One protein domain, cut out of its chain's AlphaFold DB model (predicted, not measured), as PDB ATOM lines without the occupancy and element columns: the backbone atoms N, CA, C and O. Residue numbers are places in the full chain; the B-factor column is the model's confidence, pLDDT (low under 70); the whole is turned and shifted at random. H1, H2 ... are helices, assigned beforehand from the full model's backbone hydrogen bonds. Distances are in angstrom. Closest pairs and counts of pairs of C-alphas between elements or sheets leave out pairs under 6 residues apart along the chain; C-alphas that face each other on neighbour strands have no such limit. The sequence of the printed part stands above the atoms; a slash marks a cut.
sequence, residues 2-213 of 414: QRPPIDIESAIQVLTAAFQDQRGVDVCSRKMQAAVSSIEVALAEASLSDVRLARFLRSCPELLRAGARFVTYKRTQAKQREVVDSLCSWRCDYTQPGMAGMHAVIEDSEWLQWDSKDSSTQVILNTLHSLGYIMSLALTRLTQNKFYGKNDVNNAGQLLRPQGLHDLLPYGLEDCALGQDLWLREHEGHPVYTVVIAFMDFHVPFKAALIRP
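AT A GLANCE: This is residues 2 to 213 of the 414 residues of an uncharacterized protein of Coprinellus micaceus (UniProt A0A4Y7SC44). This is a rounded ball of helices built around the long H7, which runs through the middle with H2 on one side and H10 on the other, the three side by side and running the same way. H1 and H4 cross over one face of this row; H3 folds back from the end of H2, H5 and H6 lie toward the other end of H2, and H8, H9 and H11 pack beyond H4 and H10. Residues 151 to 156, in the loop between H7 and H8, stick out. The printed part has 212 residues with eleven named helices, H1 to H11 in chain order, and no named strand, and its class is all helix. It is compact, with a radius of gyration of the C-alphas of 17.3 A and spans of 48 by 41 by 29 A.

HOW THE PARTS SIT: H1, residues 8 to 20, touches H2, residues 29 to 46, at a steep tilt of 52 degrees, opposite ways; their closest C-alphas, of Ala 11 and Ala 35, are 4.2 A apart. H2 and H3, residues 50 to 58, form a helical hairpin at a shallow tilt of 31 degrees, with the C-alphas of Ala 46 and Leu 53 closest at 4.5 A. H4, residues 61 to 72, touches H1 the same way at 33 degrees, a shallow tilt only just short of steep; Thr 16 and Leu 63 have the closest C-alphas, 4.5 A apart. H5, residues 77 to 89, is apart from H4. H6, residues 99 to 107, touches residues 30 to 34 of H2, with the C-alphas of Arg 30 and His 103 closest at 7.3 A. The hub is H7, residues 119 to 140, which touches five helices. It touches H2 the same way at a shallow tilt of 30 degrees, closest at the C-alphas of Val 36 and Thr 127, 5.9 A. It touches H4 at a steep tilt of 63 degrees, closest at Leu 64 and Met 135, whose C-alphas are 6.6 A apart. H5 is about perpendicular to it at 73 degrees, with the C-alphas of Cys 88 and Ser 120 closest at 5.1 A. H3 and H7 only just touch, with 3 pairs of C-alphas within 8 A, those of Leu 57 and Ala 138 closest at 6.3 A. H10, residues 190 to 202, touches H7 the same way at a shallow tilt of 18 degrees; the C-alphas of Gly 132 and Val 195 are closest at 3.9 A. H8, residues 165 to 168, touches H4, with the C-alphas of Ala 68 and Leu 168 closest at 5.4 A. H9, residues 173 to 185, forms a helical hairpin with H10 at 22 degrees, closest at the C-alphas of Leu 184 and His 190, 6.3 A. H11, residues 204 to 210, touches H9 at Ala 177 and Leu 210, whose C-alphas are closest at 5.4 A, and touches H10 only at the corner. Every O i to N i+4 pair is within hydrogen-bond range in H1 to H7 and H11, and 7 of 9 are in H9 and in H10; H8 is too short for such a pair.

IN THESE COORDINATES: H1 begins at C-alpha 8, (146.138, 101.568, 83.176), and is 18.2 A long from first to last C-alpha. H2 measures 25.2 A, H4 16.5 A and H5 17.9 A. H7 is 31.1 A long, from C-alpha 119 at (125.556, 91.745, 82.349) to C-alpha 140. H9 measures 19.0 A and H10 19.6 A; H11 ends at C-alpha 210, (123.557, 107.089, 107.323).

THE WHOLE: The farthest C-alphas, of Pro 97 and Pro 213, are 52.3 A apart. The printed part has no cut. The links H6 to H7 and H7 to H8 are long, with 11 and 24 residues. The mean pLDDT of the printed part is 75.5, and 54 residues are under 70, among them residues 103 to 119 and 143 to 163.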
ATOM      1  N   GLN A   2     146.826  86.932  80.906       53.41
ATOM      2  CA  GLN A   2     146.798  87.695  79.658       53.41
ATOM      3  C   GLN A   2     146.931  89.184  79.997       53.41
ATOM      4  O   GLN A   2     146.421  89.640  81.022       53.41
ATOM      5  N   ARG A   3     147.679  89.927  79.176       59.19
ATOM      6  CA  ARG A   3     147.843  91.371  79.363       59.19
ATOM      7  C   ARG A   3     146.472  92.025  79.163       59.19
ATOM      8  O   ARG A   3     145.828  91.708  78.162       59.19
ATOM      9  N   PRO A   4     146.016  92.889  80.082       65.00
ATOM     10  CA  PRO A   4     144.710  93.502  79.933       65.00
ATOM     11  C   PRO A   4     144.655  94.337  78.642       65.00
ATOM     12  O   PRO A   4     145.680  94.878  78.211       65.00
ATOM     13  N   PRO A   5     143.477  94.418  78.002       68.94
ATOM     14  CA  PRO A   5     143.347  94.924  76.639       68.94
ATOM     15  C   PRO A   5     143.496  96.450  76.535       68.94
ATOM     16  O   PRO A   5     143.659  96.970  75.433       68.94
ATOM     17  N   ILE A   6     143.475  97.163  77.666       83.38
ATOM     18  CA  ILE A   6     143.782  98.592  77.745       83.38
ATOM     19  C   ILE A   6     144.832  98.855  78.826       83.38
ATOM     20  O   ILE A   6     144.870  98.166  79.850       83.38
ATOM     21  N   ASP A   7     145.697  99.844  78.606       88.62
ATOM     22  CA  ASP A   7     146.670 100.258  79.614       88.62
ATOM     23  C   ASP A   7     145.987 100.963  80.801       88.62
ATOM     24  O   ASP A   7     144.833 101.393  80.729       88.62
ATOM     25  N   ILE A   8     146.703 101.060  81.923       90.19
ATOM     26  CA  ILE A   8     146.138 101.568  83.176       90.19
ATOM     27  C   ILE A   8     145.773 103.058  83.120       90.19
ATOM     28  O   ILE A   8     144.802 103.464  83.755       90.19
ATOM     29  N   GLU A   9     146.509 103.876  82.368       90.75
ATOM     30  CA  GLU A   9     146.228 105.310  82.269       90.75
ATOM     31  C   GLU A   9     144.935 105.534  81.480       90.75
ATOM     32  O   GLU A   9     144.025 106.216  81.959       90.75
ATOM     33  N   SER A  10     144.800 104.848  80.343       89.75
ATOM     34  CA  SER A  10     143.564 104.816  79.559       89.75
ATOM     35  C   SER A  10     142.383 104.274  80.371       89.75
ATOM     36  O   SER A  10     141.286 104.829  80.312       89.75
ATOM     37  N   ALA A  11     142.588 103.227  81.178       90.12
ATOM     38  CA  ALA A  11     141.545 102.672  82.042       90.12
ATOM     39  C   ALA A  11     141.030 103.685  83.075       90.12
ATOM     40  O   ALA A  11     139.819 103.852  83.239       90.12
ATOM     41  N   ILE A  12     141.943 104.400  83.739       91.25
ATOM     42  CA  ILE A  12     141.595 105.454  84.699       91.25
ATOM     43  C   ILE A  12     140.804 106.564  83.999       91.25
ATOM     44  O   ILE A  12     139.785 107.004  84.535       91.25
ATOM     45  N   GLN A  13     141.224 106.994  82.805       89.81
ATOM     46  CA  GLN A  13     140.528 108.030  82.036       89.81
ATOM     47  C   GLN A  13     139.113 107.600  81.631       89.81
ATOM     48  O   GLN A  13     138.170 108.364  81.830       89.81
ATOM     49  N   VAL A  14     138.946 106.367  81.139       88.56
ATOM     50  CA  VAL A  14     137.639 105.806  80.757       88.56
ATOM     51  C   VAL A  14     136.666 105.819  81.932       88.56
ATOM     52  O   VAL A  14     135.563 106.349  81.802       88.56
ATOM     53  N   LEU A  15     137.064 105.278  83.089       90.00
ATOM     54  CA  LEU A  15     136.176 105.243  84.254       90.00
ATOM     55  C   LEU A  15     135.916 106.639  84.828       90.00
ATOM     56  O   LEU A  15     134.796 106.939  85.233       90.00
ATOM     57  N   THR A  16     136.925 107.514  84.831       90.94
ATOM     58  CA  THR A  16     136.761 108.903  85.285       90.94
ATOM     59  C   THR A  16     135.723 109.623  84.430       90.94
ATOM     60  O   THR A  16     134.807 110.238  84.973       90.94
ATOM     61  N   ALA A  17     135.823 109.503  83.104       88.12
ATOM     62  CA  ALA A  17     134.896 110.134  82.175       88.12
ATOM     63  C   ALA A  17     133.472 109.570  82.323       88.12
ATOM     64  O   ALA A  17     132.523 110.346  82.418       88.12
ATOM     65  N   ALA A  18     133.331 108.245  82.462       87.06
ATOM     66  CA  ALA A  18     132.040 107.591  82.695       87.06
ATOM     67  C   ALA A  18     131.327 108.105  83.960       87.06
ATOM     68  O   ALA A  18     130.103 108.240  83.985       87.06
ATOM     69  N   PHE A  19     132.085 108.413  85.015       87.94
ATOM     70  CA  PHE A  19     131.534 108.949  86.258       87.94
ATOM     71  C   PHE A  19     131.282 110.463  86.229       87.94
ATOM     72  O   PHE A  19     130.400 110.933  86.953       87.94
ATOM     73  N   GLN A  20     132.029 111.228  85.427       86.12
ATOM     74  CA  GLN A  20     131.884 112.686  85.327       86.12
ATOM     75  C   GLN A  20     130.732 113.113  84.417       86.12
ATOM     76  O   GLN A  20     129.972 114.008  84.787       86.12
ATOM     77  N   ASP A  21     130.593 112.486  83.251       72.12
ATOM     78  CA  ASP A  21     129.595 112.860  82.255       72.12
ATOM     79  C   ASP A  21     128.798 111.630  81.806       72.12
ATOM     80  O   ASP A  21     129.188 110.845  80.946       72.12
ATOM     81  N   GLN A  22     127.624 111.483  82.419       64.88
ATOM     82  CA  GLN A  22     126.707 110.366  82.194       64.88
ATOM     83  C   GLN A  22     125.988 110.444  80.835       64.88
ATOM     84  O   GLN A  22     125.205 109.551  80.518       64.88
ATOM     85  N   ARG A  23     126.165 111.530  80.064       55.66
ATOM     86  CA  ARG A  23     125.391 111.803  78.840       55.66
ATOM     87  C   ARG A  23     126.232 112.175  77.616       55.66
ATOM     88  O   ARG A  23     125.665 112.196  76.527       55.66
ATOM     89  N   GLY A  24     127.527 112.454  77.764       53.91
ATOM     90  CA  GLY A  24     128.370 112.964  76.675       53.91
ATOM     91  C   GLY A  24     129.618 112.151  76.328       53.91
ATOM     92  O   GLY A  24     130.320 112.534  75.395       53.91
ATOM     93  N   VAL A  25     129.909 111.038  77.013       57.91
ATOM     94  CA  VAL A  25     131.142 110.267  76.762       57.91
ATOM     95  C   VAL A  25     130.852 108.962  76.028       57.91
ATOM     96  O   VAL A  25     129.994 108.183  76.432       57.91
ATOM     97  N   ASP A  26     131.627 108.702  74.974       65.19
ATOM     98  CA  ASP A  26     131.661 107.440  74.229       65.19
ATOM     99  C   ASP A  26     132.384 106.335  75.025       65.19
ATOM    100  O   ASP A  26     133.510 105.898  74.733       65.19
ATOM    101  N   VAL A  27     131.758 105.950  76.132       73.38
ATOM    102  CA  VAL A  27     132.175 104.835  76.972       73.38
ATOM    103  C   VAL A  27     131.088 103.783  76.872       73.38
ATOM    104  O   VAL A  27     129.982 104.002  77.320       73.38
ATOM    105  N   CYS A  28     131.374 102.626  76.286       79.56
ATOM    106  CA  CYS A  28     130.432 101.508  76.314       79.56
ATOM    107  C   CYS A  28     130.700 100.572  77.495       79.56
ATOM    108  O   CYS A  28     131.805 100.555  78.047       79.56
ATOM    109  N   SER A  29     129.723  99.729  77.838       77.75
ATOM    110  CA  SER A  29     129.838  98.763  78.941       77.75
ATOM    111  C   SER A  29     131.079  97.864  78.821       77.75
ATOM    112  O   SER A  29     131.779  97.649  79.806       77.75
ATOM    113  N   ARG A  30     131.454  97.418  77.614       78.06
ATOM    114  CA  ARG A  30     132.683  96.619  77.419       78.06
ATOM    115  C   ARG A  30     133.967  97.410  77.650       78.06
ATOM    116  O   ARG A  30     134.922  96.860  78.186       78.06
ATOM    117  N   LYS A  31     133.989  98.696  77.297       81.31
ATOM    118  CA  LYS A  31     135.134  99.583  77.554       81.31
ATOM    119  C   LYS A  31     135.283  99.850  79.056       81.31
ATOM    120  O   LYS A  31     136.402  99.833  79.559       81.31
ATOM    121  N   MET A  32     134.168 100.001  79.781       84.31
ATOM    122  CA  MET A  32     134.171 100.042  81.252       84.31
ATOM    123  C   MET A  32     134.685  98.733  81.844       84.31
ATOM    124  O   MET A  32     135.558  98.757  82.701       84.31
ATOM    125  N   GLN A  33     134.194  97.594  81.356       81.50
ATOM    126  CA  GLN A  33     134.612  96.276  81.823       81.50
ATOM    127  C   GLN A  33     136.114  96.044  81.619       81.50
ATOM    128  O   GLN A  33     136.805  95.674  82.565       81.50
ATOM    129  N   ALA A  34     136.637  96.342  80.427       82.25
ATOM    130  CA  ALA A  34     138.069  96.306  80.144       82.25
ATOM    131  C   ALA A  34     138.866  97.202  81.106       82.25
ATOM    132  O   ALA A  34     139.899  96.783  81.626       82.25
ATOM    133  N   ALA A  35     138.366  98.410  81.387       87.94
ATOM    134  CA  ALA A  35     139.002  99.335  82.317       87.94
ATOM    135  C   ALA A  35     139.015  98.831  83.759       87.94
ATOM    136  O   ALA A  35     140.049  98.927  84.423       87.94
ATOM    137  N   VAL A  36     137.912  98.246  84.226       87.38
ATOM    138  CA  VAL A  36     137.843  97.600  85.540       87.38
ATOM    139  C   VAL A  36     138.869  96.478  85.633       87.38
ATOM    140  O   VAL A  36     139.677  96.486  86.556       87.38
ATOM    141  N   SER A  37     138.922  95.579  84.647       84.38
ATOM    142  CA  SER A  37     139.897  94.483  84.642       84.38
ATOM    143  C   SER A  37     141.345  94.986  84.650       84.38
ATOM    144  O   SER A  37     142.166  94.477  85.413       84.38
ATOM    145  N   SER A  38     141.675  96.018  83.862       87.69
ATOM    146  CA  SER A  38     143.007  96.644  83.890       87.69
ATOM    147  C   SER A  38     143.355  97.208  85.266       87.69
ATOM    148  O   SER A  38     144.480  97.041  85.742       87.69
ATOM    149  N   ILE A  39     142.395  97.867  85.915       89.62
ATOM    150  CA  ILE A  39     142.556  98.451  87.247       89.62
ATOM    151  C   ILE A  39     142.722  97.370  88.315       89.62
ATOM    152  O   ILE A  39     143.577  97.516  89.182       89.62
ATOM    153  N   GLU A  40     141.959  96.282  88.250       86.94
ATOM    154  CA  GLU A  40     142.055  95.170  89.199       86.94
ATOM    155  C   GLU A  40     143.400  94.451  89.103       86.94
ATOM    156  O   GLU A  40     144.032  94.199  90.131       86.94
ATOM    157  N   VAL A  41     143.887  94.196  87.884       86.81
ATOM    158  CA  VAL A  41     145.227  93.633  87.661       86.81
ATOM    159  C   VAL A  41     146.300  94.579  88.202       86.81
ATOM    160  O   VAL A  41     147.144  94.162  88.998       86.81
ATOM    161  N   ALA A  42     146.241  95.865  87.841       89.25
ATOM    162  CA  ALA A  42     147.204  96.856  88.315       89.25
ATOM    163  C   ALA A  42     147.176  97.003  89.844       89.25
ATOM    164  O   ALA A  42     148.223  97.158  90.475       89.25
ATOM    165  N   LEU A  43     145.997  96.917  90.460       86.94
ATOM    166  CA  LEU A  43     145.843  96.982  91.905       86.94
ATOM    167  C   LEU A  43     146.393  95.733  92.598       86.94
ATOM    168  O   LEU A  43     147.071  95.864  93.620       86.94
ATOM    169  N   ALA A  44     146.150  94.539  92.053       86.00
ATOM    170  CA  ALA A  44     146.719  93.297  92.567       86.00
ATOM    171  C   ALA A  44     148.256  93.337  92.529       86.00
ATOM    172  O   ALA A  44     148.913  93.026  93.525       86.00
ATOM    173  N   GLU A  45     148.839  93.815  91.427       88.06
ATOM    174  CA  GLU A  45     150.286  94.005  91.290       88.06
ATOM    175  C   GLU A  45     150.834  95.093  92.227       88.06
ATOM    176  O   GLU A  45     151.910  94.944  92.820       88.06
ATOM    177  N   ALA A  46     150.104  96.199  92.387       87.88
ATOM    178  CA  ALA A  46     150.498  97.289  93.268       87.88
ATOM    179  C   ALA A  46     150.452  96.876  94.746       87.88
ATOM    180  O   ALA A  46     151.318  97.286  95.521       87.88
ATOM    181  N   SER A  47     149.503  96.014  95.118       84.25
ATOM    182  CA  SER A  47     149.312  95.501  96.481       84.25
ATOM    183  C   SER A  47     150.452  94.598  96.965       84.25
ATOM    184  O   SER A  47     150.547  94.324  98.158       84.25
ATOM    185  N   LEU A  48     151.372  94.195  96.081       86.50
ATOM    186  CA  LEU A  48     152.582  93.449  96.445       86.50
ATOM    187  C   LEU A  48     153.572  94.264  97.295       86.50
ATOM    188  O   LEU A  48     154.484  93.692  97.887       86.50
ATOM    189  N   SER A  49     153.449  95.597  97.341       89.69
ATOM    190  CA  SER A  49     154.267  96.427  98.234       89.69
ATOM    191  C   SER A  49     153.601  97.763  98.551       89.69
ATOM    192  O   SER A  49     153.012  98.395  97.673       89.69
ATOM    193  N   ASP A  50     153.819  98.277  99.760       80.50
ATOM    194  CA  ASP A  50     153.258  99.564 100.184       80.50
ATOM    195  C   ASP A  50     153.671 100.750  99.312       80.50
ATOM    196  O   ASP A  50     152.891 101.688  99.130       80.50
ATOM    197  N   VAL A  51     154.887 100.714  98.761       85.31
ATOM    198  CA  VAL A  51     155.416 101.766  97.883       85.31
ATOM    199  C   VAL A  51     154.708 101.757  96.529       85.31
ATOM    200  O   VAL A  51     154.339 102.822  96.026       85.31
ATOM    201  N   ARG A  52     154.499 100.572  95.936       87.62
ATOM    202  CA  ARG A  52     153.775 100.433  94.662       87.62
ATOM    203  C   ARG A  52     152.307 100.794  94.836       87.62
ATOM    204  O   ARG A  52     151.806 101.589  94.048       87.62
ATOM    205  N   LEU A  53     151.666 100.332  95.909       85.94
ATOM    206  CA  LEU A  53     150.294 100.704  96.239       85.94
ATOM    207  C   LEU A  53     150.154 102.219  96.442       85.94
ATOM    208  O   LEU A  53     149.289 102.848  95.839       85.94
ATOM    209  N   ALA A  54     151.057 102.854  97.196       83.06
ATOM    210  CA  ALA A  54     151.056 104.309  97.356       83.06
ATOM    211  C   ALA A  54     151.261 105.065  96.033       83.06
ATOM    212  O   ALA A  54     150.805 106.200  95.900       83.06
ATOM    213  N   ARG A  55     152.011 104.498  95.080       86.38
ATOM    214  CA  ARG A  55     152.208 105.082  93.746       86.38
ATOM    215  C   ARG A  55     150.955 104.928  92.886       86.38
ATOM    216  O   ARG A  55     150.536 105.913  92.297       86.38
ATOM    217  N   PHE A  56     150.344 103.748  92.886       89.00
ATOM    218  CA  PHE A  56     149.097 103.474  92.178       89.00
ATOM    219  C   PHE A  56     147.951 104.365  92.670       89.00
ATOM    220  O   PHE A  56     147.296 105.040  91.890       89.00
ATOM    221  N   LEU A  57     147.749 104.474  93.984       86.50
ATOM    222  CA  LEU A  57     146.690 105.336  94.521       86.50
ATOM    223  C   LEU A  57     146.909 106.817  94.168       86.50
ATOM    224  O   LEU A  57     145.949 107.564  94.006       86.50
ATOM    225  N   ARG A  58     148.170 107.240  94.003       84.00
ATOM    226  CA  ARG A  58     148.524 108.593  93.551       84.00
ATOM    227  C   ARG A  58     148.204 108.848  92.076       84.00
ATOM    228  O   ARG A  58     148.093 110.010  91.716       84.00
ATOM    229  N   SER A  59     148.037 107.825  91.237       86.00
ATOM    230  CA  SER A  59     147.619 108.012  89.839       86.00
ATOM    231  C   SER A  59     146.101 108.098  89.654       86.00
ATOM    232  O   SER A  59     145.656 108.393  88.551       86.00
ATOM    233  N   CYS A  60     145.297 107.894  90.705       87.12
ATOM    234  CA  CYS A  60     143.834 107.809  90.597       87.12
ATOM    235  C   CYS A  60     143.020 108.976  91.217       87.12
ATOM    236  O   CYS A  60     141.858 108.746  91.555       87.12
ATOM    237  N   PRO A  61     143.526 110.211  91.418       84.75
ATOM    238  CA  PRO A  61     142.777 111.226  92.168       84.75
ATOM    239  C   PRO A  61     141.465 111.642  91.511       84.75
ATOM    240  O   PRO A  61     140.444 111.725  92.189       84.75
ATOM    241  N   GLU A  62     141.478 111.885  90.201       87.00
ATOM    242  CA  GLU A  62     140.278 112.316  89.481       87.00
ATOM    243  C   GLU A  62     139.235 111.206  89.426       87.00
ATOM    244  O   GLU A  62     138.055 111.472  89.640       87.00
ATOM    245  N   LEU A  63     139.673 109.954  89.264       89.50
ATOM    246  CA  LEU A  63     138.798 108.788  89.348       89.50
ATOM    247  C   LEU A  63     138.112 108.703  90.715       89.50
ATOM    248  O   LEU A  63     136.903 108.497  90.784       89.50
ATOM    249  N   LEU A  64     138.864 108.901  91.802       88.06
ATOM    250  CA  LEU A  64     138.317 108.871  93.159       88.06
ATOM    251  C   LEU A  64     137.305 109.999  93.385       88.06
ATOM    252  O   LEU A  64     136.228 109.739  93.916       88.06
ATOM    253  N   ARG A  65     137.605 111.232  92.953       87.00
ATOM    254  CA  ARG A  65     136.674 112.370  93.078       87.00
ATOM    255  C   ARG A  65     135.422 112.184  92.224       87.00
ATOM    256  O   ARG A  65     134.315 112.441  92.694       87.00
ATOM    257  N   ALA A  66     135.587 111.742  90.979       89.81
ATOM    258  CA  ALA A  66     134.485 111.477  90.063       89.81
ATOM    259  C   ALA A  66     133.587 110.358  90.596       89.81
ATOM    260  O   ALA A  66     132.373 110.530  90.684       89.81
ATOM    261  N   GLY A  67     134.186 109.255  91.041       90.19
ATOM    262  CA  GLY A  67     133.482 108.130  91.640       90.19
ATOM    263  C   GLY A  67     132.738 108.503  92.925       90.19
ATOM    264  O   GLY A  67     131.564 108.162  93.076       90.19
ATOM    265  N   ALA A  68     133.374 109.279  93.812       89.00
ATOM    266  CA  ALA A  68     132.734 109.809  95.016       89.00
ATOM    267  C   ALA A  68     131.491 110.634  94.666       89.00
ATOM    268  O   ALA A  68     130.399 110.355  95.160       89.00
ATOM    269  N   ARG A  69     131.636 111.611  93.758       90.19
ATOM    270  CA  ARG A  69     130.533 112.446  93.250       90.19
ATOM    271  C   ARG A  69     129.425 111.599  92.641       90.19
ATOM    272  O   ARG A  69     128.254 111.858  92.896       90.19
ATOM    273  N   PHE A  70     129.778 110.594  91.850       90.38
ATOM    274  CA  PHE A  70     128.822 109.753  91.146       90.38
ATOM    275  C   PHE A  70     127.941 108.945  92.111       90.38
ATOM    276  O   PHE A  70     126.710 108.989  91.992       90.38
ATOM    277  N   VAL A  71     128.560 108.267  93.084       88.88
ATOM    278  CA  VAL A  71     127.878 107.411  94.073       88.88
ATOM    279  C   VAL A  71     127.086 108.220  95.101       88.88
ATOM    280  O   VAL A  71     126.059 107.758  95.586       88.88
ATOM    281  N   THR A  72     127.531 109.433  95.426       89.38
ATOM    282  CA  THR A  72     126.899 110.269  96.464       89.38
ATOM    283  C   THR A  72     125.891 111.275  95.925       89.38
ATOM    284  O   THR A  72     125.203 111.932  96.701       89.38
ATOM    285  N   TYR A  73     125.768 111.433  94.608       90.44
ATOM    286  CA  TYR A  73     124.800 112.375  94.060       90.44
ATOM    287  C   TYR A  73     123.367 111.918  94.341       90.44
ATOM    288  O   TYR A  73     122.939 110.844  93.911       90.44
ATOM    289  N   LYS A  74     122.615 112.766  95.044       89.31
ATOM    290  CA  LYS A  74     121.198 112.553  95.330       89.31
ATOM    291  C   LYS A  74     120.385 112.639  94.045       89.31
ATOM    292  O   LYS A  74     120.317 113.683  93.398       89.31
ATOM    293  N   ARG A  75     119.738 111.532  93.694       87.19
ATOM    294  CA  ARG A  75     118.851 111.415  92.531       87.19
ATOM    295  C   ARG A  75     117.433 111.109  93.000       87.19
ATOM    296  O   ARG A  75     117.217 110.712  94.138       87.19
ATOM    297  N   THR A  76     116.450 111.300  92.129       88.81
ATOM    298  CA  THR A  76     115.151 110.633  92.293       88.81
ATOM    299  C   THR A  76     115.271 109.198  91.784       88.81
ATOM    300  O   THR A  76     116.149 108.907  90.973       88.81
ATOM    301  N   GLN A  77     114.374 108.295  92.192       83.75
ATOM    302  CA  GLN A  77     114.394 106.916  91.690       83.75
ATOM    303  C   GLN A  77     114.248 106.855  90.158       83.75
ATOM    304  O   GLN A  77     114.942 106.086  89.503       83.75
ATOM    305  N   ALA A  78     113.393 107.704  89.577       87.50
ATOM    306  CA  ALA A  78     113.257 107.817  88.125       87.50
ATOM    307  C   ALA A  78     114.581 108.240  87.472       87.50
ATOM    308  O   ALA A  78     115.012 107.638  86.493       87.50
ATOM    309  N   LYS A  79     115.272 109.223  88.064       87.62
ATOM    310  CA  LYS A  79     116.554 109.690  87.544       87.62
ATOM    311  C   LYS A  79     117.665 108.655  87.691       87.62
ATOM    312  O   LYS A  79     118.514 108.561  86.817       87.62
ATOM    313  N   GLN A  80     117.664 107.893  88.780       86.44
ATOM    314  CA  GLN A  80     118.598 106.790  88.986       86.44
ATOM    315  C   GLN A  80     118.421 105.721  87.901       86.44
ATOM    316  O   GLN A  80     119.405 105.349  87.268       86.44
ATOM    317  N   ARG A  81     117.176 105.313  87.611       85.00
ATOM    318  CA  ARG A  81     116.889 104.378  86.512       85.00
ATOM    319  C   ARG A  81     117.351 104.920  85.167       85.00
ATOM    320  O   ARG A  81     118.052 104.211  84.469       85.00
ATOM    321  N   GLU A  82     117.077 106.188  84.847       86.50
ATOM    322  CA  GLU A  82     117.588 106.804  83.608       86.50
ATOM    323  C   GLU A  82     119.116 106.711  83.485       86.50
ATOM    324  O   GLU A  82     119.634 106.543  82.385       86.50
ATOM    325  N   VAL A  83     119.845 106.862  84.593       84.69
ATOM    326  CA  VAL A  83     121.309 106.754  84.598       84.69
ATOM    327  C   VAL A  83     121.738 105.316  84.357       84.69
ATOM    328  O   VAL A  83     122.572 105.088  83.487       84.69
ATOM    329  N   VAL A  84     121.166 104.355  85.086       83.06
ATOM    330  CA  VAL A  84     121.463 102.927  84.900       83.06
ATOM    331  C   VAL A  84     121.127 102.499  83.470       83.06
ATOM    332  O   VAL A  84     121.986 101.952  82.787       83.06
ATOM    333  N   ASP A  85     119.940 102.841  82.973       81.81
ATOM    334  CA  ASP A  85     119.494 102.540  81.613       81.81
ATOM    335  C   ASP A  85     120.414 103.181  80.569       81.81
ATOM    336  O   ASP A  85     120.801 102.521  79.607       81.81
ATOM    337  N   SER A  86     120.819 104.442  80.766       81.31
ATOM    338  CA  SER A  86     121.763 105.126  79.875       81.31
ATOM    339  C   SER A  86     123.093 104.378  79.812       81.31
ATOM    340  O   SER A  86     123.518 104.003  78.721       81.31
ATOM    341  N   LEU A  87     123.700 104.086  80.966       78.38
ATOM    342  CA  LEU A  87     124.968 103.356  81.066       78.38
ATOM    343  C   LEU A  87     124.878 101.941  80.466       78.38
ATOM    344  O   LEU A  87     125.814 101.481  79.812       78.38
ATOM    345  N   CYS A  88     123.743 101.262  80.643       76.81
ATOM    346  CA  CYS A  88     123.488  99.938  80.079       76.81
ATOM    347  C   CYS A  88     123.199  99.971  78.571       76.81
ATOM    348  O   CYS A  88     123.485  99.006  77.863       76.81
ATOM    349  N   SER A  89     122.636 101.069  78.064       72.81
ATOM    350  CA  SER A  89     122.295 101.240  76.647       72.81
ATOM    351  C   SER A  89     123.482 101.640  75.769       72.81
ATOM    352  O   SER A  89     123.367 101.612  74.539       72.81
ATOM    353  N   TRP A  90     124.616 102.006  76.375       74.00
ATOM    354  CA  TRP A  90     125.810 102.436  75.664       74.00
ATOM    355  C   TRP A  90     126.378 101.315  74.792       74.00
ATOM    356  O   TRP A  90     126.983 100.347  75.264       74.00
ATOM    357  N   ARG A  91     126.178 101.462  73.480       70.62
ATOM    358  CA  ARG A  91     126.716 100.557  72.467       70.62
ATOM    359  C   ARG A  91     128.177 100.880  72.217       70.62
ATOM    360  O   ARG A  91     128.558 102.042  72.155       70.62
ATOM    361  N   CYS A  92     128.980  99.843  72.040       76.06
ATOM    362  CA  CYS A  92     130.359 100.020  71.620       76.06
ATOM    363  C   CYS A  92     130.404 100.468  70.163       76.06
ATOM    364  O   CYS A  92     129.830  99.812  69.291       76.06
ATOM    365  N   ASP A  93     131.106 101.568  69.904       77.00
ATOM    366  CA  ASP A  93     131.480 101.935  68.549       77.00
ATOM    367  C   ASP A  93     132.614 101.018  68.066       77.00
ATOM    368  O   ASP A  93     133.790 101.209  68.379       77.00
ATOM    369  N   TYR A  94     132.250  99.994  67.294       76.06
ATOM    370  CA  TYR A  94     133.202  99.054  66.698       76.06
ATOM    371  C   TYR A  94     134.109  99.694  65.643       76.06
ATOM    372  O   TYR A  94     135.083  99.064  65.231       76.06
ATOM    373  N   THR A  95     133.813 100.919  65.200       76.62
ATOM    374  CA  THR A  95     134.686 101.656  64.284       76.62
ATOM    375  C   THR A  95     135.893 102.263  65.000       76.62
ATOM    376  O   THR A  95     136.894 102.567  64.348       76.62
ATOM    377  N   GLN A  96     135.864 102.364  66.338       73.44
ATOM    378  CA  GLN A  96     137.028 102.796  67.108       73.44
ATOM    379  C   GLN A  96     138.171 101.767  67.028       73.44
ATOM    380  O   GLN A  96     137.957 100.569  67.262       73.44
ATOM    381  N   PRO A  97     139.417 102.214  66.771       72.56
ATOM    382  CA  PRO A  97     140.582 101.339  66.770       72.56
ATOM    383  C   PRO A  97     140.705 100.536  68.070       72.56
ATOM    384  O   PRO A  97     140.634 101.082  69.167       72.56
ATOM    385  N   GLY A  98     140.904  99.223  67.945       73.56
ATOM    386  CA  GLY A  98     141.096  98.319  69.081       73.56
ATOM    387  C   GLY A  98     139.809  97.780  69.718       73.56
ATOM    388  O   GLY A  98     139.886  96.744  70.373       73.56
ATOM    389  N   MET A  99     138.631  98.371  69.476       75.94
ATOM    390  CA  MET A  99     137.376  97.916  70.101       75.94
ATOM    391  C   MET A  99     136.992  96.488  69.704       75.94
ATOM    392  O   MET A  99     136.670  95.679  70.571       75.94
ATOM    393  N   ALA A 100     137.108  96.127  68.423       73.06
ATOM    394  CA  ALA A 100     136.869  94.749  67.982       73.06
ATOM    395  C   ALA A 100     137.807  93.737  68.678       73.06
ATOM    396  O   ALA A 100     137.376  92.654  69.065       73.06
ATOM    397  N   GLY A 101     139.068  94.120  68.907       70.00
ATOM    398  CA  GLY A 101     140.035  93.302  69.644       70.00
ATOM    399  C   GLY A 101     139.691  93.165  71.130       70.00
ATOM    400  O   GLY A 101     139.837  92.080  71.684       70.00
ATOM    401  N   MET A 102     139.174  94.222  71.770       70.62
ATOM    402  CA  MET A 102     138.705  94.151  73.164       70.62
ATOM    403  C   MET A 102     137.543  93.168  73.319       70.62
ATOM    404  O   MET A 102     137.505  92.425  74.294       70.62
ATOM    405  N   HIS A 103     136.622  93.136  72.353       67.81
ATOM    406  CA  HIS A 103     135.517  92.179  72.356       67.81
ATOM    407  C   HIS A 103     136.002  90.728  72.223       67.81
ATOM    408  O   HIS A 103     135.535  89.879  72.975       67.81
ATOM    409  N   ALA A 104     136.983  90.462  71.355       64.00
ATOM    410  CA  ALA A 104     137.525  89.116  71.159       64.00
ATOM    411  C   ALA A 104     138.271  88.571  72.397       64.00
ATOM    412  O   ALA A 104     138.162  87.395  72.713       64.00
ATOM    413  N   VAL A 105     139.004  89.419  73.132       60.12
ATOM    414  CA  VAL A 105     139.775  88.997  74.324       60.12
ATOM    415  C   VAL A 105     138.873  88.703  75.530       60.12
ATOM    416  O   VAL A 105     139.200  87.866  76.367       60.12
ATOM    417  N   ILE A 106     137.740  89.397  75.640       58.66
ATOM    418  CA  ILE A 106     136.810  89.254  76.768       58.66
ATOM    419  C   ILE A 106     135.970  87.970  76.648       58.66
ATOM    420  O   ILE A 106     135.594  87.399  77.671       58.66
ATOM    421  N   GLU A 107     135.702  87.491  75.430       53.69
ATOM    422  CA  GLU A 107     134.938  86.258  75.181       53.69
ATOM    423  C   GLU A 107     135.671  84.980  75.644       53.69
ATOM    424  O   GLU A 107     135.017  84.017  76.046       53.69
ATOM    425  N   ASP A 108     137.008  84.999  75.701       48.09
ATOM    426  CA  ASP A 108     137.849  83.854  76.098       48.09
ATOM    427  C   ASP A 108     138.085  83.727  77.617       48.09
ATOM    428  O   ASP A 108     138.739  82.792  78.085       48.09
ATOM    429  N   SER A 109     137.582  84.660  78.426       50.25
ATOM    430  CA  SER A 109     137.721  84.590  79.882       50.25
ATOM    431  C   SER A 109     136.580  83.772  80.497       50.25
ATOM    432  O   SER A 109     135.436  84.220  80.513       50.25
ATOM    433  N   GLU A 110     136.893  82.636  81.130       44.22
ATOM    434  CA  GLU A 110     135.924  81.812  81.887       44.22
ATOM    435  C   GLU A 110     135.160  82.600  82.973       44.22
ATOM    436  O   GLU A 110     134.009  82.293  83.266       44.22
ATOM    437  N   TRP A 111     135.741  83.676  83.522       42.56
ATOM    438  CA  TRP A 111     135.071  84.566  84.486       42.56
ATOM    439  C   TRP A 111     134.027  85.507  83.856       42.56
ATOM    440  O   TRP A 111     133.356  86.244  84.573       42.56
ATOM    441  N   LEU A 112     133.920  85.533  82.523       47.41
ATOM    442  CA  LEU A 112     133.169  86.525  81.742       47.41
ATOM    443  C   LEU A 112     131.992  85.925  80.947       47.41
ATOM    444  O   LEU A 112     131.270  86.672  80.288       47.41
ATOM    445  N   GLN A 113     131.750  84.612  81.059       45.81
ATOM    446  CA  GLN A 113     130.632  83.891  80.426       45.81
ATOM    447  C   GLN A 113     129.322  83.937  81.240       45.81
ATOM    448  O   GLN A 113     128.530  82.998  81.205       45.81
ATOM    449  N   TRP A 114     129.072  85.004  82.004       44.81
ATOM    450  CA  TRP A 114     127.765  85.182  82.644       44.81
ATOM    451  C   TRP A 114     126.751  85.741  81.643       44.81
ATOM    452  O   TRP A 114     126.963  86.772  81.002       44.81
ATOM    453  N   ASP A 115     125.688  84.958  81.483       35.78
ATOM    454  CA  ASP A 115     124.712  84.969  80.402       35.78
ATOM    455  C   ASP A 115     123.862  86.261  80.338       35.78
ATOM    456  O   ASP A 115     123.665  86.979  81.314       35.78
ATOM    457  N   SER A 116     123.419  86.547  79.116       47.41
ATOM    458  CA  SER A 116     122.438  87.515  78.610       47.41
ATOM    459  C   SER A 116     121.741  88.539  79.547       47.41
ATOM    460  O   SER A 116     121.075  88.233  80.525       47.41
ATOM    461  N   LYS A 117     121.761  89.807  79.099       42.69
ATOM    462  CA  LYS A 117     120.968  90.984  79.547       42.69
ATOM    463  C   LYS A 117     121.197  91.534  80.965       42.69
ATOM    464  O   LYS A 117     121.198  92.757  81.079       42.69
ATOM    465  N   ASP A 118     121.493  90.720  81.974       50.88
ATOM    466  CA  ASP A 118     121.862  91.209  83.321       50.88
ATOM    467  C   ASP A 118     123.328  91.685  83.417       50.88
ATOM    468  O   ASP A 118     123.749  92.318  84.387       50.88
ATOM    469  N   SER A 119     124.115  91.473  82.359       65.50
ATOM    470  CA  SER A 119     125.556  91.745  82.349       65.50
ATOM    471  C   SER A 119     125.938  93.228  82.419       65.50
ATOM    472  O   SER A 119     127.005  93.553  82.931       65.50
ATOM    473  N   SER A 120     125.104  94.154  81.930       71.50
ATOM    474  CA  SER A 120     125.495  95.576  81.846       71.50
ATOM    475  C   SER A 120     125.344  96.310  83.178       71.50
ATOM    476  O   SER A 120     126.262  97.021  83.589       71.50
ATOM    477  N   THR A 121     124.246  96.070  83.902       77.25
ATOM    478  CA  THR A 121     124.086  96.566  85.276       77.25
ATOM    479  C   THR A 121     125.168  95.971  86.169       77.25
ATOM    480  O   THR A 121     125.794  96.698  86.939       77.25
ATOM    481  N   GLN A 122     125.478  94.683  85.991       76.94
ATOM    482  CA  GLN A 122     126.547  94.037  86.739       76.94
ATOM    483  C   GLN A 122     127.922  94.648  86.458       76.94
ATOM    484  O   GLN A 122     128.714  94.819  87.380       76.94
ATOM    485  N   VAL A 123     128.209  95.047  85.216       79.56
ATOM    486  CA  VAL A 123     129.441  95.784  84.895       79.56
ATOM    487  C   VAL A 123     129.504  97.103  85.664       79.56
ATOM    488  O   VAL A 123     130.553  97.415  86.226       79.56
ATOM    489  N   ILE A 124     128.406  97.859  85.751       83.62
ATOM    490  CA  ILE A 124     128.361  99.109  86.529       83.62
ATOM    491  C   ILE A 124     128.616  98.811  88.009       83.62
ATOM    492  O   ILE A 124     129.477  99.440  88.618       83.62
ATOM    493  N   LEU A 125     127.922  97.826  88.582       82.81
ATOM    494  CA  LEU A 125     128.058  97.460  89.992       82.81
ATOM    495  C   LEU A 125     129.462  96.940  90.327       82.81
ATOM    496  O   LEU A 125     130.033  97.354  91.334       82.81
ATOM    497  N   ASN A 126     130.063  96.122  89.462       81.25
ATOM    498  CA  ASN A 126     131.457  95.695  89.585       81.25
ATOM    499  C   ASN A 126     132.408  96.895  89.488       81.25
ATOM    500  O   ASN A 126     133.316  97.024  90.299       81.25
ATOM    501  N   THR A 127     132.157  97.837  88.574       86.50
ATOM    502  CA  THR A 127     132.942  99.079  88.487       86.50
ATOM    503  C   THR A 127     132.874  99.864  89.801       86.50
ATOM    504  O   THR A 127     133.897 100.338  90.304       86.50
ATOM    505  N   LEU A 128     131.681  99.979  90.393       86.75
ATOM    506  CA  LEU A 128     131.485 100.626  91.690       86.75
ATOM    507  C   LEU A 128     132.154  99.855  92.833       86.75
ATOM    508  O   LEU A 128     132.672 100.476  93.761       86.75
ATOM    509  N   HIS A 129     132.200  98.526  92.755       84.75
ATOM    510  CA  HIS A 129     132.926  97.691  93.703       84.75
ATOM    511  C   HIS A 129     134.423  97.988  93.694       84.75
ATOM    512  O   HIS A 129     135.002  98.295  94.740       84.75
ATOM    513  N   SER A 130     135.043  97.934  92.512       85.56
ATOM    514  CA  SER A 130     136.479  98.159  92.345       85.56
ATOM    515  C   SER A 130     136.830  99.598  92.730       85.56
ATOM    516  O   SER A 130     137.812  99.819  93.438       85.56
ATOM    517  N   LEU A 131     135.973 100.573  92.394       86.69
ATOM    518  CA  LEU A 131     136.074 101.941  92.911       86.69
ATOM    519  C   LEU A 131     136.050 101.965  94.446       86.69
ATOM    520  O   LEU A 131     136.941 102.556  95.052       86.69
ATOM    521  N   GLY A 132     135.073 101.316  95.083       83.94
ATOM    522  CA  GLY A 132     134.960 101.256  96.542       83.94
ATOM    523  C   GLY A 132     136.187 100.655  97.208       83.94
ATOM    524  O   GLY A 132     136.641 101.152  98.238       83.94
ATOM    525  N   TYR A 133     136.782  99.640  96.589       83.62
ATOM    526  CA  TYR A 133     138.001  99.025  97.088       83.62
ATOM    527  C   TYR A 133     139.210  99.973  96.988       83.62
ATOM    528  O   TYR A 133     139.934 100.155  97.969       83.62
ATOM    529  N   ILE A 134     139.384 100.673  95.859       86.44
ATOM    530  CA  ILE A 134     140.440 101.693  95.703       86.44
ATOM    531  C   ILE A 134     140.220 102.848  96.690       86.44
ATOM    532  O   ILE A 134     141.177 103.317  97.307       86.44
ATOM    533  N   MET A 135     138.969 103.284  96.885       85.31
ATOM    534  CA  MET A 135     138.617 104.311  97.868       85.31
ATOM    535  C   MET A 135     138.960 103.867  99.288       85.31
ATOM    536  O   MET A 135     139.613 104.616 100.006       85.31
ATOM    537  N   SER A 136     138.598 102.647  99.683       83.56
ATOM    538  CA  SER A 136     138.942 102.096 100.998       83.56
ATOM    539  C   SER A 136     140.455 102.103 101.235       83.56
ATOM    540  O   SER A 136     140.935 102.618 102.246       83.56
ATOM    541  N   LEU A 137     141.243 101.644 100.259       82.94
ATOM    542  CA  LEU A 137     142.708 101.650 100.345       82.94
ATOM    543  C   LEU A 137     143.300 103.068 100.384       82.94
ATOM    544  O   LEU A 137     144.307 103.304 101.055       82.94
ATOM    545  N   ALA A 138     142.690 104.023  99.680       82.62
ATOM    546  CA  ALA A 138     143.100 105.422  99.721       82.62
ATOM    547  C   ALA A 138     142.797 106.070 101.080       82.62
ATOM    548  O   ALA A 138     143.656 106.766 101.622       82.62
ATOM    549  N   LEU A 139     141.607 105.828 101.634       79.06
ATOM    550  CA  LEU A 139     141.126 106.459 102.863       79.06
ATOM    551  C   LEU A 139     141.737 105.848 104.128       79.06
ATOM    552  O   LEU A 139     142.089 106.589 105.037       79.06
ATOM    553  N   THR A 140     141.954 104.531 104.177       76.31
ATOM    554  CA  THR A 140     142.633 103.854 105.307       76.31
ATOM    555  C   THR A 140     144.075 104.325 105.514       76.31
ATOM    556  O   THR A 140     144.620 104.222 106.611       76.31
ATOM    557  N   ARG A 141     144.703 104.875 104.469       72.94
ATOM    558  CA  ARG A 141     146.045 105.479 104.528       72.94
ATOM    559  C   ARG A 141     146.043 106.931 105.002       72.94
ATOM    560  O   ARG A 141     147.114 107.530 105.120       72.94
ATOM    561  N   LEU A 142     144.872 107.513 105.224       70.31
ATOM    562  CA  LEU A 142     144.702 108.831 105.815       70.31
ATOM    563  C   LEU A 142     144.368 108.671 107.297       70.31
ATOM    564  O   LEU A 142     143.759 107.691 107.717       70.31
ATOM    565  N   THR A 143     144.757 109.648 108.113       67.94
ATOM    566  CA  THR A 143     144.263 109.685 109.491       67.94
ATOM    567  C   THR A 143     142.768 110.000 109.464       67.94
ATOM    568  O   THR A 143     142.346 110.926 108.771       67.94
ATOM    569  N   GLN A 144     141.975 109.239 110.216       63.12
ATOM    570  CA  GLN A 144     140.522 109.395 110.285       63.12
ATOM    571  C   GLN A 144     140.123 110.855 110.556       63.12
ATOM    572  O   GLN A 144     140.746 111.525 111.383       63.12
ATOM    573  N   ASN A 145     139.102 111.351 109.852       61.44
ATOM    574  CA  ASN A 145     138.632 112.742 109.905       61.44
ATOM    575  C   ASN A 145     139.684 113.829 109.586       61.44
ATOM    576  O   ASN A 145     139.376 115.014 109.717       61.44
ATOM    577  N   LYS A 146     140.910 113.482 109.168       66.19
ATOM    578  CA  LYS A 146     141.932 114.466 108.798       66.19
ATOM    579  C   LYS A 146     142.021 114.601 107.288       66.19
ATOM    580  O   LYS A 146     142.465 113.700 106.580       66.19
ATOM    581  N   PHE A 147     141.647 115.782 106.823       66.50
ATOM    582  CA  PHE A 147     141.936 116.256 105.479       66.50
ATOM    583  C   PHE A 147     143.221 117.089 105.519       66.50
ATOM    584  O   PHE A 147     143.473 117.788 106.503       66.50
ATOM    585  N   TYR A 148     144.049 117.005 104.477       57.69
ATOM    586  CA  TYR A 148     145.240 117.852 104.379       57.69
ATOM    587  C   TYR A 148     144.826 119.304 104.115       57.69
ATOM    588  O   TYR A 148     143.924 119.567 103.322       57.69
ATOM    589  N   GLY A 149     145.451 120.250 104.815       50.38
ATOM    590  CA  GLY A 149     145.084 121.660 104.729       50.38
ATOM    591  C   GLY A 149     145.587 122.316 103.440       50.38
ATOM    592  O   GLY A 149     146.615 121.932 102.889       50.38
ATOM    593  N   LYS A 150     144.921 123.398 103.013       49.38
ATOM    594  CA  LYS A 150     145.352 124.274 101.899       49.38
ATOM    595  C   LYS A 150     146.772 124.854 102.041       49.38
ATOM    596  O   LYS A 150     147.270 125.438 101.089       49.38
ATOM    597  N   ASN A 151     147.424 124.711 103.194       46.09
ATOM    598  CA  ASN A 151     148.777 125.222 103.432       46.09
ATOM    599  C   ASN A 151     149.883 124.183 103.152       46.09
ATOM    600  O   ASN A 151     151.055 124.546 103.157       46.09
ATOM    601  N   ASP A 152     149.533 122.931 102.830       52.06
ATOM    602  CA  ASP A 152     150.486 121.885 102.406       52.06
ATOM    603  C   ASP A 152     150.827 121.955 100.895       52.06
ATOM    604  O   ASP A 152     151.509 121.100 100.337       52.06
ATOM    605  N   VAL A 153     150.373 123.009 100.205       48.03
ATOM    606  CA  VAL A 153     150.375 123.161  98.733       48.03
ATOM    607  C   VAL A 153     151.777 123.292  98.109       48.03
ATOM    608  O   VAL A 153     151.922 123.202  96.892       48.03
ATOM    609  N   ASN A 154     152.836 123.406  98.913       44.81
ATOM    610  CA  ASN A 154     154.207 123.560  98.411       44.81
ATOM    611  C   ASN A 154     154.840 122.271  97.861       44.81
ATOM    612  O   ASN A 154     155.897 122.332  97.237       44.81
ATOM    613  N   ASN A 155     154.203 121.110  98.029       44.03
ATOM    614  CA  ASN A 155     154.636 119.885  97.367       44.03
ATOM    615  C   ASN A 155     153.729 119.604  96.167       44.03
ATOM    616  O   ASN A 155     152.637 119.056  96.313       44.03
ATOM    617  N   ALA A 156     154.222 119.890  94.960       38.41
ATOM    618  CA  ALA A 156     153.560 119.603  93.681       38.41
ATOM    619  C   ALA A 156     153.109 118.126  93.497       38.41
ATOM    620  O   ALA A 156     152.390 117.807  92.557       38.41
ATOM    621  N   GLY A 157     153.476 117.218  94.413       42.69
ATOM    622  CA  GLY A 157     153.007 115.829  94.481       42.69
ATOM    623  C   GLY A 157     151.773 115.554  95.366       42.69
ATOM    624  O   GLY A 157     151.421 114.386  95.518       42.69
ATOM    625  N   GLN A 158     151.130 116.564  95.974       46.22
ATOM    626  CA  GLN A 158     150.014 116.393  96.934       46.22
ATOM    627  C   GLN A 158     148.604 116.732  96.401       46.22
ATOM    628  O   GLN A 158     147.622 116.528  97.111       46.22
ATOM    629  N   LEU A 159     148.451 117.115  95.128       49.41
ATOM    630  CA  LEU A 159     147.139 117.293  94.459       49.41
ATOM    631  C   LEU A 159     146.362 115.973  94.216       49.41
ATOM    632  O   LEU A 159     145.274 115.975  93.641       49.41
ATOM    633  N   LEU A 160     146.904 114.843  94.680       52.28
ATOM    634  CA  LEU A 160     146.553 113.486  94.256       52.28
ATOM    635  C   LEU A 160     145.662 112.711  95.257       52.28
ATOM    636  O   LEU A 160     145.574 111.488  95.185       52.28
ATOM    637  N   ARG A 161     145.026 113.388  96.224       61.75
ATOM    638  CA  ARG A 161     144.150 112.785  97.253       61.75
ATOM    639  C   ARG A 161     142.944 113.693  97.537       61.75
ATOM    640  O   ARG A 161     143.031 114.880  97.211       61.75
ATOM    641  N   PRO A 162     141.842 113.179  98.123       62.88
ATOM    642  CA  PRO A 162     140.738 114.028  98.565       62.88
ATOM    643  C   PRO A 162     141.260 115.117  99.514       62.88
ATOM    644  O   PRO A 162     141.803 114.822 100.579       62.88
ATOM    645  N   GLN A 163     141.142 116.379  99.095       67.44
ATOM    646  CA  GLN A 163     141.696 117.550  99.788       67.44
ATOM    647  C   GLN A 163     140.793 118.061 100.908       67.44
ATOM    648  O   GLN A 163     141.178 118.915 101.699       67.44
ATOM    649  N   GLY A 164     139.566 117.562 100.971       72.44
ATOM    650  CA  GLY A 164     138.568 118.028 101.908       72.44
ATOM    651  C   GLY A 164     137.310 117.190 101.823       72.44
ATOM    652  O   GLY A 164     137.154 116.345 100.939       72.44
ATOM    653  N   LEU A 165     136.379 117.485 102.725       75.75
ATOM    654  CA  LEU A 165     135.065 116.859 102.736       75.75
ATOM    655  C   LEU A 165     134.349 117.021 101.388       75.75
ATOM    656  O   LEU A 165     133.702 116.091 100.936       75.75
ATOM    657  N   HIS A 166     134.544 118.150 100.701       79.81
ATOM    658  CA  HIS A 166     133.960 118.415  99.385       79.81
ATOM    659  C   HIS A 166     134.440 117.477  98.264       79.81
ATOM    660  O   HIS A 166     133.768 117.382  97.242       79.81
ATOM    661  N   ASP A 167     135.568 116.780  98.431       77.50
ATOM    662  CA  ASP A 167     136.042 115.803  97.443       77.50
ATOM    663  C   ASP A 167     135.389 114.426  97.621       77.50
ATOM    664  O   ASP A 167     135.268 113.683  96.649       77.50
ATOM    665  N   LEU A 168     134.966 114.085  98.844       80.31
ATOM    666  CA  LEU A 168     134.343 112.795  99.170       80.31
ATOM    667  C   LEU A 168     132.820 112.885  99.277       80.31
ATOM    668  O   LEU A 168     132.112 112.003  98.804       80.31
ATOM    669  N   LEU A 169     132.328 113.957  99.894       86.25
ATOM    670  CA  LEU A 169     130.926 114.223 100.206       86.25
ATOM    671  C   LEU A 169     130.545 115.633  99.698       86.25
ATOM    672  O   LEU A 169     130.213 116.524 100.485       86.25
ATOM    673  N   PRO A 170     130.634 115.864  98.373       87.44
ATOM    674  CA  PRO A 170     130.479 117.179  97.731       87.44
ATOM    675  C   PRO A 170     129.121 117.842  97.975       87.44
ATOM    676  O   PRO A 170     129.036 119.068  97.946       87.44
ATOM    677  N   TYR A 171     128.076 117.050  98.219       88.81
ATOM    678  CA  TYR A 171     126.696 117.524  98.367       88.81
ATOM    679  C   TYR A 171     126.269 117.679  99.833       88.81
ATOM    680  O   TYR A 171     125.099 117.892 100.121       88.81
ATOM    681  N   GLY A 172     127.213 117.567 100.772       88.38
ATOM    682  CA  GLY A 172     126.913 117.517 102.200       88.38
ATOM    683  C   GLY A 172     126.502 116.117 102.655       88.38
ATOM    684  O   GLY A 172     126.099 115.268 101.859       88.38
ATOM    685  N   LEU A 173     126.642 115.861 103.959       85.88
ATOM    686  CA  LEU A 173     126.483 114.521 104.542       85.88
ATOM    687  C   LEU A 173     125.125 113.907 104.213       85.88
ATOM    688  O   LEU A 173     125.034 112.719 103.903       85.88
ATOM    689  N   GLU A 174     124.079 114.728 104.267       84.00
ATOM    690  CA  GLU A 174     122.726 114.223 104.190       84.00
ATOM    691  C   GLU A 174     122.321 113.767 102.796       84.00
ATOM    692  O   GLU A 174     121.807 112.661 102.629       84.00
ATOM    693  N   ASP A 175     122.585 114.608 101.803       86.88
ATOM    694  CA  ASP A 175     122.286 114.290 100.416       86.88
ATOM    695  C   ASP A 175     123.198 113.175  99.906       86.88
ATOM    696  O   ASP A 175     122.738 112.318  99.152       86.88
ATOM    697  N   CYS A 176     124.447 113.115 100.383       86.75
ATOM    698  CA  CYS A 176     125.348 112.012 100.068       86.75
ATOM    699  C   CYS A 176     124.837 110.667 100.606       86.75
ATOM    700  O   CYS A 176     124.919 109.664  99.898       86.75
ATOM    701  N   ALA A 177     124.282 110.641 101.822       82.19
ATOM    702  CA  ALA A 177     123.700 109.432 102.406       82.19
ATOM    703  C   ALA A 177     122.468 108.960 101.611       82.19
ATOM    704  O   ALA A 177     122.346 107.778 101.296       82.19
ATOM    705  N   LEU A 178     121.590 109.890 101.216       81.69
ATOM    706  CA  LEU A 178     120.416 109.581 100.390       81.69
ATOM    707  C   LEU A 178     120.793 109.126  98.972       81.69
ATOM    708  O   LEU A 178     120.161 108.224  98.428       81.69
ATOM    709  N   GLY A 179     121.825 109.725  98.370       83.75
ATOM    710  CA  GLY A 179     122.333 109.321  97.057       83.75
ATOM    711  C   GLY A 179     122.841 107.878  97.040       83.75
ATOM    712  O   GLY A 179     122.585 107.147  96.086       83.75
ATOM    713  N   GLN A 180     123.488 107.445  98.124       82.25
ATOM    714  CA  GLN A 180     123.964 106.070  98.272       82.25
ATOM    715  C   GLN A 180     122.835 105.058  98.461       82.25
ATOM    716  O   GLN A 180     122.910 103.965  97.904       82.25
ATOM    717  N   ASP A 181     121.781 105.408  99.201       80.19
ATOM    718  CA  ASP A 181     120.672 104.485  99.470       80.19
ATOM    719  C   ASP A 181     119.989 104.001  98.180       80.19
ATOM    720  O   ASP A 181     119.623 102.834  98.072       80.19
ATOM    721  N   LEU A 182     119.907 104.847  97.148       80.31
ATOM    722  CA  LEU A 182     119.372 104.437  95.847       80.31
ATOM    723  C   LEU A 182     120.214 103.353  95.171       80.31
ATOM    724  O   LEU A 182     119.648 102.395  94.656       80.31
ATOM    725  N   TRP A 183     121.542 103.455  95.231       82.69
ATOM    726  CA  TRP A 183     122.431 102.415  94.711       82.69
ATOM    727  C   TRP A 183     122.302 101.098  95.478       82.69
ATOM    728  O   TRP A 183     122.373 100.028  94.883       82.69
ATOM    729  N   LEU A 184     122.078 101.163  96.793       78.31
ATOM    730  CA  LEU A 184     121.876  99.979  97.634       78.31
ATOM    731  C   LEU A 184     120.530  99.284  97.384       78.31
ATOM    732  O   LEU A 184     120.384  98.099  97.691       78.31
ATOM    733  N   ARG A 185     119.545 100.016  96.851       78.06
ATOM    734  CA  ARG A 185     118.229  99.489  96.460       78.06
ATOM    735  C   ARG A 185     118.226  98.848  95.071       78.06
ATOM    736  O   ARG A 185     117.259  98.152  94.762       78.06
ATOM    737  N   GLU A 186     119.259  99.067  94.255       75.88
ATOM    738  CA  GLU A 186     119.386  98.402  92.956       75.88
ATOM    739  C   GLU A 186     119.462  96.879  93.124       75.88
ATOM    740  O   GLU A 186     119.959  96.364  94.135       75.88
ATOM    741  N   HIS A 187     118.963  96.145  92.125       71.62
ATOM    742  CA  HIS A 187     119.152  94.697  92.076       71.62
ATOM    743  C   HIS A 187     120.655  94.404  92.128       71.62
ATOM    744  O   HIS A 187     121.428  95.023  91.406       71.62
ATOM    745  N   GLU A 188     121.069  93.522  93.037       69.81
ATOM    746  CA  GLU A 188     122.483  93.248  93.313       69.81
ATOM    747  C   GLU A 188     123.323  94.457  93.757       69.81
ATOM    748  O   GLU A 188     124.537  94.359  93.736       69.81
ATOM    749  N   GLY A 189     122.748  95.539  94.295       68.88
ATOM    750  CA  GLY A 189     123.481  96.738  94.757       68.88
ATOM    751  C   GLY A 189     124.517  96.538  95.882       68.88
ATOM    752  O   GLY A 189     125.167  97.487  96.324       68.88
ATOM    753  N   HIS A 190     124.716  95.305  96.350       69.19
ATOM    754  CA  HIS A 190     125.651  94.955  97.417       69.19
ATOM    755  C   HIS A 190     127.127  95.355  97.185       69.19
ATOM    756  O   HIS A 190     127.794  95.673  98.170       69.19
ATOM    757  N   PRO A 191     127.683  95.425  95.959       71.94
ATOM    758  CA  PRO A 191     129.074  95.816  95.780       71.94
ATOM    759  C   PRO A 191     129.323  97.289  96.120       71.94
ATOM    760  O   PRO A 191     130.454  97.656  96.443       71.94
ATOM    761  N   VAL A 192     128.270  98.116  96.134       74.38
ATOM    762  CA  VAL A 192     128.336  99.527  96.538       74.38
ATOM    763  C   VAL A 192     128.579  99.672  98.042       74.38
ATOM    764  O   VAL A 192     129.148 100.679  98.466       74.38
ATOM    765  N   TYR A 193     128.282  98.646  98.854       73.69
ATOM    766  CA  TYR A 193     128.593  98.651 100.289       73.69
ATOM    767  C   TYR A 193     130.070  98.936 100.569       73.69
ATOM    768  O   TYR A 193     130.375  99.606 101.552       73.69
ATOM    769  N   THR A 194     130.990  98.496  99.705       75.88
ATOM    770  CA  THR A 194     132.425  98.765  99.874       75.88
ATOM    771  C   THR A 194     132.723 100.268  99.876       75.88
ATOM    772  O   THR A 194     133.522 100.732 100.688       75.88
ATOM    773  N   VAL A 195     132.052 101.041  99.014       79.69
ATOM    774  CA  VAL A 195     132.188 102.508  98.963       79.69
ATOM    775  C   VAL A 195     131.607 103.135 100.231       79.69
ATOM    776  O   VAL A 195     132.240 103.991 100.849       79.69
ATOM    777  N   VAL A 196     130.414 102.690 100.638       77.50
ATOM    778  CA  VAL A 196     129.716 103.227 101.814       77.50
ATOM    779  C   VAL A 196     130.536 103.007 103.085       77.50
ATOM    780  O   VAL A 196     130.786 103.956 103.829       77.50
ATOM    781  N   ILE A 197     131.027 101.783 103.294       75.00
ATOM    782  CA  ILE A 197     131.867 101.421 104.443       75.00
ATOM    783  C   ILE A 197     133.145 102.261 104.453       75.00
ATOM    784  O   ILE A 197     133.489 102.824 105.490       75.00
ATOM    785  N   ALA A 198     133.806 102.432 103.303       78.75
ATOM    786  CA  ALA A 198     135.010 103.256 103.212       78.75
ATOM    787  C   ALA A 198     134.768 104.700 103.694       78.75
ATOM    788  O   ALA A 198     135.622 105.278 104.368       78.75
ATOM    789  N   PHE A 199     133.604 105.285 103.388       79.88
ATOM    790  CA  PHE A 199     133.261 106.630 103.859       79.88
ATOM    791  C   PHE A 199     132.886 106.659 105.335       79.88
ATOM    792  O   PHE A 199     133.290 107.587 106.033       79.88
ATOM    793  N   MET A 200     132.142 105.660 105.815       77.94
ATOM    794  CA  MET A 200     131.774 105.543 107.228       77.94
ATOM    795  C   MET A 200     133.005 105.416 108.125       77.94
ATOM    796  O   MET A 200     133.092 106.098 109.147       77.94
ATOM    797  N   ASP A 201     133.958 104.573 107.731       75.06
ATOM    798  CA  ASP A 201     135.187 104.343 108.487       75.06
ATOM    799  C   ASP A 201     136.066 105.597 108.495       75.06
ATOM    800  O   ASP A 201     136.666 105.938 109.516       75.06
ATOM    801  N   PHE A 202     136.110 106.333 107.382       79.00
ATOM    802  CA  PHE A 202     136.925 107.536 107.267       79.00
ATOM    803  C   PHE A 202     136.316 108.773 107.946       79.00
ATOM    804  O   PHE A 202     137.057 109.564 108.541       79.00
ATOM    805  N   HIS A 203     134.991 108.955 107.865       81.38
ATOM    806  CA  HIS A 203     134.296 110.157 108.329       81.38
ATOM    807  C   HIS A 203     133.102 109.843 109.244       81.38
ATOM    808  O   HIS A 203     131.985 109.588 108.795       81.38
ATOM    809  N   VAL A 204     133.320 109.938 110.558       78.88
ATOM    810  CA  VAL A 204     132.318 109.593 111.593       78.88
ATOM    811  C   VAL A 204     130.990 110.365 111.454       78.88
ATOM    812  O   VAL A 204     129.937 109.740 111.568       78.88
ATOM    813  N   PRO A 205     130.965 111.676 111.143       80.50
ATOM    814  CA  PRO A 205     129.706 112.381 110.888       80.50
ATOM    815  C   PRO A 205     128.888 111.797 109.726       80.50
ATOM    816  O   PRO A 205     127.660 111.802 109.774       80.50
ATOM    817  N   PHE A 206     129.540 111.241 108.700       77.19
ATOM    818  CA  PHE A 206     128.835 110.562 107.611       77.19
ATOM    819  C   PHE A 206     128.183 109.260 108.075       77.19
ATOM    820  O   PHE A 206     127.043 108.974 107.714       77.19
ATOM    821  N   LYS A 207     128.872 108.510 108.943       75.00
ATOM    822  CA  LYS A 207     128.311 107.331 109.610       75.00
ATOM    823  C   LYS A 207     127.030 107.686 110.377       75.00
ATOM    824  O   LYS A 207     126.033 106.991 110.215       75.00
ATOM    825  N   ALA A 208     127.013 108.788 111.127       70.06
ATOM    826  CA  ALA A 208     125.801 109.257 111.808       70.06
ATOM    827  C   ALA A 208     124.676 109.643 110.824       70.06
ATOM    828  O   ALA A 208     123.520 109.295 111.041       70.06
ATOM    829  N   ALA A 209     125.008 110.298 109.705       72.06
ATOM    830  CA  ALA A 209     124.027 110.687 108.687       72.06
ATOM    831  C   ALA A 209     123.384 109.495 107.946       72.06
ATOM    832  O   ALA A 209     122.254 109.626 107.467       72.06
ATOM    833  N   LEU A 210     124.083 108.357 107.851       68.31
ATOM    834  CA  LEU A 210     123.557 107.089 107.323       68.31
ATOM    835  C   LEU A 210     122.696 106.337 108.348       68.31
ATOM    836  O   LEU A 210     121.717 105.696 107.972       68.31
ATOM    837  N   ILE A 211     123.042 106.422 109.635       64.56
ATOM    838  CA  ILE A 211     122.319 105.794 110.756       64.56
ATOM    839  C   ILE A 211     121.266 106.780 111.294       64.56
ATOM    840  O   ILE A 211     121.186 107.070 112.487       64.56
ATOM    841  N   ARG A 212     120.467 107.358 110.394       52.91
ATOM    842  CA  ARG A 212     119.351 108.222 110.789       52.91
ATOM    843  C   ARG A 212     118.150 107.388 111.247       52.91
ATOM    844  O   ARG A 212     117.986 106.256 110.780       52.91
ATOM    845  N   PRO A 213     117.325 107.920 112.166       39.59
ATOM    846  CA  PRO A 213     116.119 107.232 112.590       39.59
ATOM    847  C   PRO A 213     115.203 107.122 111.368       39.59
ATOM    848  O   PRO A 213     115.147 108.054 110.562       39.59
TER     849      PRO A 213